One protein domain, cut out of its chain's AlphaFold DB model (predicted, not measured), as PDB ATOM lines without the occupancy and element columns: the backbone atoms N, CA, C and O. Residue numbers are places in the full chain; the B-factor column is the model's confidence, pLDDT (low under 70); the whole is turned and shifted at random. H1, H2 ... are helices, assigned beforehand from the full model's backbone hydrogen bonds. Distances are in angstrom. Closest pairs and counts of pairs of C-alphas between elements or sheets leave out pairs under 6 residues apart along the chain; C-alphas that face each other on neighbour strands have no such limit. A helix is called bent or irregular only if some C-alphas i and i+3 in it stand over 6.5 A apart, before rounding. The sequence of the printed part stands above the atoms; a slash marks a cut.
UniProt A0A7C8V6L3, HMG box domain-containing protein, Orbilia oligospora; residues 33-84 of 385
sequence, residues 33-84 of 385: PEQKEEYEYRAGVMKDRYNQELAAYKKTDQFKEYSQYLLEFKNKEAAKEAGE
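AT A GLANCE: This is residues 33 to 84 of the 385 residues of the protein "HMG box domain-containing protein" of Orbilia oligospora (UniProt A0A7C8V6L3). Two long, straight helices, H1 and then H2, meet near their ends at a corner and make a wide, open L, with a tight link at the corner and both arms sticking out free. There is no core: from the corner, H1 reaches back to Pro 33 and H2 reaches on to Glu 84. The printed part has 52 residues with two named helices and no named strand, and its class is all helix. It is extended, with a radius of gyration of the C-alphas of 19.3 A, and its C-alphas span 60 by 27 by 8 A.

HOW THE PARTS SIT: Start with H1, residues 33 to 57, and go on to H2, residues 61 to 84. Look where they come nearest: H1 and H2 are close but not clearly touching, with 1 pair of C-alphas within 8 A. The closest C-alphas of the two are those of Tyr 57 and Phe 63, 6.6 A apart. The lines of the helices are about perpendicular, at 81 degrees, and their centres are 33.0 A apart. Residues 33 to 57, 59 to 66 and 68 to 84 stand free. In H1 and H2 every backbone O i to N i+4 pair is within hydrogen-bond range.

IN THESE COORDINATES: Find C-alpha 33 at (199.797, 170.830, 293.053); from there H1 runs 35.4 A to C-alpha 57 at (170.604, 182.730, 276.994). After the three residues 58 to 60, find C-alpha 61 at (164.198, 186.573, 272.631), where H2 begins. H2 runs 35.0 A to C-alpha 84 at (181.956, 202.705, 247.103). Neither helix is bent.

THE WHOLE: The two C-alphas farthest apart are those of Glu 34 and Glu 84, 59.9 A. The printed part has no cut, and its one link, H1 to H2, is tight. Read the B-factor column for the model's confidence: the mean pLDDT of the printed part is 91.0, and residues 81 to 84 are under 70.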
ATOM      1  N   PRO A  33     200.546 171.515 294.113       94.06
ATOM      2  CA  PRO A  33     199.797 170.830 293.053       94.06
ATOM      3  C   PRO A  33     198.315 170.645 293.407       94.06
ATOM      4  O   PRO A  33     197.466 171.002 292.604       94.06
ATOM      5  N   GLU A  34     198.010 170.227 294.636       94.81
ATOM      6  CA  GLU A  34     196.648 170.126 295.191       94.81
ATOM      7  C   GLU A  34     195.856 171.443 295.069       94.81
ATOM      8  O   GLU A  34     194.694 171.466 294.672       94.81
ATOM      9  N   GLN A  35     196.503 172.583 295.337       92.75
ATOM     10  CA  GLN A  35     195.861 173.893 295.213       92.75
ATOM     11  C   GLN A  35     195.679 174.314 293.748       92.75
ATOM     12  O   GLN A  35     194.695 174.980 293.431       92.75
ATOM     13  N   LYS A  36     196.596 173.932 292.845       93.69
ATOM     14  CA  LYS A  36     196.423 174.122 291.394       93.69
ATOM     15  C   LYS A  36     195.237 173.306 290.879       93.69
ATOM     16  O   LYS A  36     194.379 173.872 290.208       93.69
ATOM     17  N   GLU A  37     195.158 172.035 291.265       94.88
ATOM     18  CA  GLU A  37     194.069 171.117 290.924       94.88
ATOM     19  C   GLU A  37     192.710 171.655 291.394       94.88
ATOM     20  O   GLU A  37     191.781 171.732 290.596       94.88
ATOM     21  N   GLU A  38     192.604 172.172 292.622       95.06
ATOM     22  CA  GLU A  38     191.379 172.822 293.112       95.06
ATOM     23  C   GLU A  38     190.992 174.068 292.281       95.06
ATOM     24  O   GLU A  38     189.814 174.304 292.000       95.06
ATOM     25  N   TYR A  39     191.963 174.871 291.820       94.56
ATOM     26  CA  TYR A  39     191.682 175.987 290.905       94.56
ATOM     27  C   TYR A  39     191.261 175.530 289.501       94.56
ATOM     28  O   TYR A  39     190.456 176.219 288.865       94.56
ATOM     29  N   GLU A  40     191.783 174.404 289.016       93.56
ATOM     30  CA  GLU A  40     191.454 173.814 287.714       93.56
ATOM     31  C   GLU A  40     190.077 173.131 287.742       93.56
ATOM     32  O   GLU A  40     189.245 173.407 286.874       93.56
ATOM     33  N   TYR A  41     189.768 172.369 288.794       96.19
ATOM     34  CA  TYR A  41     188.449 171.789 289.054       96.19
ATOM     35  C   TYR A  41     187.366 172.871 289.139       96.19
ATOM     36  O   TYR A  41     186.387 172.841 288.385       96.19
ATOM     37  N   ARG A  42     187.567 173.904 289.972       94.69
ATOM     38  CA  ARG A  42     186.632 175.042 290.056       94.69
ATOM     39  C   ARG A  42     186.492 175.786 288.724       94.69
ATOM     40  O   ARG A  42     185.410 176.290 288.425       94.69
ATOM     41  N   ALA A  43     187.555 175.875 287.918       94.44
ATOM     42  CA  ALA A  43     187.483 176.468 286.583       94.44
ATOM     43  C   ALA A  43     186.667 175.602 285.604       94.44
ATOM     44  O   ALA A  43     185.915 176.163 284.807       94.44
ATOM     45  N   GLY A  44     186.753 174.272 285.702       95.38
ATOM     46  CA  GLY A  44     185.875 173.331 284.998       95.38
ATOM     47  C   GLY A  44     184.404 173.546 285.359       95.38
ATOM     48  O   GLY A  44     183.601 173.869 284.488       95.38
ATOM     49  N   VAL A  45     184.070 173.512 286.653       96.62
ATOM     50  CA  VAL A  45     182.697 173.741 287.144       96.62
ATOM     51  C   VAL A  45     182.143 175.104 286.696       96.62
ATOM     52  O   VAL A  45     180.997 175.194 286.253       96.62
ATOM     53  N   MET A  46     182.950 176.174 286.742       95.38
ATOM     54  CA  MET A  46     182.540 177.492 286.233       95.38
ATOM     55  C   MET A  46     182.340 177.517 284.713       95.38
ATOM     56  O   MET A  46     181.397 178.152 284.241       95.38
ATOM     57  N   LYS A  47     183.194 176.834 283.942       95.81
ATOM     58  CA  LYS A  47     183.067 176.710 282.482       95.81
ATOM     59  C   LYS A  47     181.786 175.966 282.105       95.81
ATOM     60  O   LYS A  47     181.068 176.419 281.218       95.81
ATOM     61  N   ASP A  48     181.471 174.869 282.782       97.75
ATOM     62  CA  ASP A  48     180.293 174.063 282.461       97.75
ATOM     63  C   ASP A  48     178.994 174.757 282.880       97.75
ATOM     64  O   ASP A  48     178.029 174.756 282.112       97.75
ATOM     65  N   ARG A  49     178.998 175.472 284.013       97.44
ATOM     66  CA  ARG A  49     177.922 176.409 284.365       97.44
ATOM     67  C   ARG A  49     177.745 177.495 283.297       97.44
ATOM     68  O   ARG A  49     176.626 177.701 282.834       97.44
ATOM     69  N   TYR A  50     178.825 178.151 282.869       97.12
ATOM     70  CA  TYR A  50     178.772 179.170 281.813       97.12
ATOM     71  C   TYR A  50     178.219 178.606 280.496       97.12
ATOM     72  O   TYR A  50     177.405 179.256 279.845       97.12
ATOM     73  N   ASN A  51     178.594 177.381 280.117       97.19
ATOM     74  CA  ASN A  51     178.063 176.716 278.925       97.19
ATOM     75  C   ASN A  51     176.543 176.491 279.023       97.19
ATOM     76  O   ASN A  51     175.831 176.712 278.042       97.19
ATOM     77  N   GLN A  52     176.036 176.098 280.197       97.62
ATOM     78  CA  GLN A  52     174.598 175.937 280.451       97.62
ATOM     79  C   GLN A  52     173.858 177.285 280.421       97.62
ATOM     80  O   GLN A  52     172.846 177.414 279.730       97.62
ATOM     81  N   GLU A  53     174.385 178.309 281.101       96.81
ATOM     82  CA  GLU A  53     173.821 179.667 281.110       96.81
ATOM     83  C   GLU A  53     173.816 180.288 279.702       96.81
ATOM     84  O   GLU A  53     172.810 180.859 279.284       96.81
ATOM     85  N   LEU A  54     174.880 180.097 278.916       96.06
ATOM     86  CA  LEU A  54     174.960 180.525 277.518       96.06
ATOM     87  C   LEU A  54     173.969 179.765 276.619       96.06
ATOM     88  O   LEU A  54     173.367 180.360 275.726       96.06
ATOM     89  N   ALA A  55     173.776 178.461 276.843       96.25
ATOM     90  CA  ALA A  55     172.800 177.654 276.109       96.25
ATOM     91  C   ALA A  55     171.342 177.997 276.467       96.25
ATOM     92  O   ALA A  55     170.453 177.818 275.632       96.25
ATOM     93  N   ALA A  56     171.089 178.509 277.676       96.19
ATOM     94  CA  ALA A  56     169.809 179.098 278.059       96.19
ATOM     95  C   ALA A  56     169.630 180.492 277.431       96.19
ATOM     96  O   ALA A  56     168.629 180.733 276.756       96.19
ATOM     97  N   TYR A  57     170.626 181.377 277.559       95.69
ATOM     98  CA  TYR A  57     170.604 182.730 276.994       95.69
ATOM     99  C   TYR A  57     170.341 182.727 275.481       95.69
ATOM    100  O   TYR A  57     169.467 183.454 275.015       95.69
ATOM    101  N   LYS A  58     170.988 181.830 274.725       94.44
ATOM    102  CA  LYS A  58     170.774 181.656 273.274       94.44
ATOM    103  C   LYS A  58     169.340 181.290 272.858       94.44
ATOM    104  O   LYS A  58     169.026 181.370 271.675       94.44
ATOM    105  N   LYS A  59     168.477 180.873 273.792       95.38
ATOM    106  CA  LYS A  59     167.054 180.576 273.537       95.38
ATOM    107  C   LYS A  59     166.133 181.769 273.823       95.38
ATOM    108  O   LYS A  59     164.992 181.761 273.364       95.38
ATOM    109  N   THR A  60     166.614 182.771 274.563       96.25
ATOM    110  CA  THR A  60     165.851 183.982 274.911       96.25
ATOM    111  C   THR A  60     165.617 184.873 273.696       96.25
ATOM    112  O   THR A  60     166.434 184.918 272.775       96.25
ATOM    113  N   ASP A  61     164.522 185.628 273.704       94.38
ATOM    114  CA  ASP A  61     164.198 186.573 272.631       94.38
ATOM    115  C   ASP A  61     165.204 187.731 272.548       94.38
ATOM    116  O   ASP A  61     165.580 188.129 271.451       94.38
ATOM    117  N   GLN A  62     165.789 188.135 273.682       93.44
ATOM    118  CA  GLN A  62     166.905 189.092 273.743       93.44
ATOM    119  C   GLN A  62     168.097 188.668 272.869       93.44
ATOM    120  O   GLN A  62     168.722 189.502 272.214       93.44
ATOM    121  N   PHE A  63     168.423 187.368 272.829       94.00
ATOM    122  CA  PHE A  63     169.473 186.864 271.942       94.00
ATOM    123  C   PHE A  63     169.038 186.868 270.468       94.00
ATOM    124  O   PHE A  63     169.864 187.137 269.596       94.00
ATOM    125  N   LYS A  64     167.753 186.617 270.173       94.25
ATOM    126  CA  LYS A  64     167.205 186.673 268.806       94.25
ATOM    127  C   LYS A  64     167.290 188.097 268.257       94.25
ATOM    128  O   LYS A  64     167.903 188.288 267.208       94.25
ATOM    129  N   GLU A  65     166.779 189.078 269.000       94.81
ATOM    130  CA  GLU A  65     166.845 190.510 268.676       94.81
ATOM    131  C   GLU A  65     168.295 190.960 268.440       94.81
ATOM    132  O   GLU A  65     168.620 191.528 267.396       94.81
ATOM    133  N   TYR A  66     169.204 190.624 269.362       93.88
ATOM    134  CA  TYR A  66     170.625 190.947 269.221       93.88
ATOM    135  C   TYR A  66     171.278 190.270 268.002       93.88
ATOM    136  O   TYR A  66     172.083 190.891 267.306       93.88
ATOM    137  N   SER A  67     170.918 189.019 267.690       94.56
ATOM    138  CA  SER A  67     171.434 188.311 266.510       94.56
ATOM    139  C   SER A  67     170.942 188.912 265.187       94.56
ATOM    140  O   SER A  67     171.712 188.977 264.228       94.56
ATOM    141  N   GLN A  68     169.702 189.417 265.150       93.81
ATOM    142  CA  GLN A  68     169.157 190.141 263.999       93.81
ATOM    143  C   GLN A  68     169.865 191.487 263.829       93.81
ATOM    144  O   GLN A  68     170.355 191.776 262.739       93.81
ATOM    145  N   TYR A  69     170.046 192.249 264.912       95.50
ATOM    146  CA  TYR A  69     170.815 193.498 264.896       95.50
ATOM    147  C   TYR A  69     172.249 193.302 264.367       95.50
ATOM    148  O   TYR A  69     172.718 194.087 263.544       95.50
ATOM    149  N   LEU A  70     172.947 192.236 264.782       94.25
ATOM    150  CA  LEU A  70     174.283 191.918 264.261       94.25
ATOM    151  C   LEU A  70     174.277 191.568 262.764       94.25
ATOM    152  O   LEU A  70     175.216 191.933 262.051       94.25
ATOM    153  N   LEU A  71     173.238 190.881 262.277       93.56
ATOM    154  CA  LEU A  71     173.075 190.559 260.858       93.56
ATOM    155  C   LEU A  71     172.797 191.820 260.026       93.56
ATOM    156  O   LEU A  71     173.457 192.037 259.012       93.56
ATOM    157  N   GLU A  72     171.881 192.679 260.475       91.56
ATOM    158  CA  GLU A  72     171.588 193.968 259.837       91.56
ATOM    159  C   GLU A  72     172.818 194.879 259.804       91.56
ATOM    160  O   GLU A  72     173.136 195.446 258.758       91.56
ATOM    161  N   PHE A  73     173.550 194.979 260.918       95.25
ATOM    162  CA  PHE A  73     174.785 195.754 261.002       95.25
ATOM    163  C   PHE A  73     175.831 195.251 259.995       95.25
ATOM    164  O   PHE A  73     176.368 196.042 259.218       95.25
ATOM    165  N   LYS A  74     176.070 193.933 259.942       92.88
ATOM    166  CA  LYS A  74     177.003 193.326 258.981       92.88
ATOM    167  C   LYS A  74     176.576 193.579 257.531       92.88
ATOM    168  O   LYS A  74     177.409 193.962 256.712       92.88
ATOM    169  N   ASN A  75     175.295 193.394 257.217       89.31
ATOM    170  CA  ASN A  75     174.763 193.610 255.870       89.31
ATOM    171  C   ASN A  75     174.864 195.086 255.451       89.31
ATOM    172  O   ASN A  75     175.143 195.376 254.291       89.31
ATOM    173  N   LYS A  76     174.689 196.022 256.392       87.31
ATOM    174  CA  LYS A  76     174.789 197.468 256.154       87.31
ATOM    175  C   LYS A  76     176.219 197.933 255.875       87.31
ATOM    176  O   LYS A  76     176.405 198.769 254.993       87.31
ATOM    177  N   GLU A  77     177.214 197.395 256.578       84.31
ATOM    178  CA  GLU A  77     178.621 197.702 256.283       84.31
ATOM    179  C   GLU A  77     179.059 197.059 254.954       84.31
ATOM    180  O   GLU A  77     179.636 197.747 254.115       84.31
ATOM    181  N   ALA A  78     178.671 195.808 254.679       81.38
ATOM    182  CA  ALA A  78     178.934 195.165 253.384       81.38
ATOM    183  C   ALA A  78     178.277 195.912 252.201       81.38
ATOM    184  O   ALA A  78     178.872 196.042 251.132       81.38
ATOM    185  N   ALA A  79     177.071 196.460 252.393       76.75
ATOM    186  CA  ALA A  79     176.394 197.285 251.392       76.75
ATOM    187  C   ALA A  79     177.089 198.641 251.146       76.75
ATOM    188  O   ALA A  79     176.976 199.180 250.045       76.75
ATOM    189  N   LYS A  80     177.833 199.187 252.122       75.12
ATOM    190  CA  LYS A  80     178.693 200.364 251.901       75.12
ATOM    191  C   LYS A  80     179.932 200.015 251.082       75.12
ATOM    192  O   LYS A  80     180.211 200.723 250.122       75.12
ATOM    193  N   GLU A  81     180.642 198.938 251.430       68.44
ATOM    194  CA  GLU A  81     181.838 198.506 250.685       68.44
ATOM    195  C   GLU A  81     181.493 198.194 249.218       68.44
ATOM    196  O   GLU A  81     182.194 198.624 248.303       68.44
ATOM    197  N   ALA A  82     180.352 197.539 248.975       63.94
ATOM    198  CA  ALA A  82     179.823 197.333 247.626       63.94
ATOM    199  C   ALA A  82     179.384 198.641 246.929       63.94
ATOM    200  O   ALA A  82     179.460 198.739 245.705       63.94
ATOM    201  N   GLY A  83     178.936 199.648 247.687       58.88
ATOM    202  CA  GLY A  83     178.514 200.953 247.169       58.88
ATOM    203  C   GLY A  83     179.676 201.846 246.718       58.88
ATOM    204  O   GLY A  83     179.611 202.424 245.632       58.88
ATOM    205  N   GLU A  84     180.761 201.933 247.497       54.91
ATOM    206  CA  GLU A  84     181.956 202.705 247.103       54.91
ATOM    207  C   GLU A  84     182.676 202.100 245.887       54.91
ATOM    208  O   GLU A  84     183.281 202.831 245.102       54.91
TER     209      GLU A  84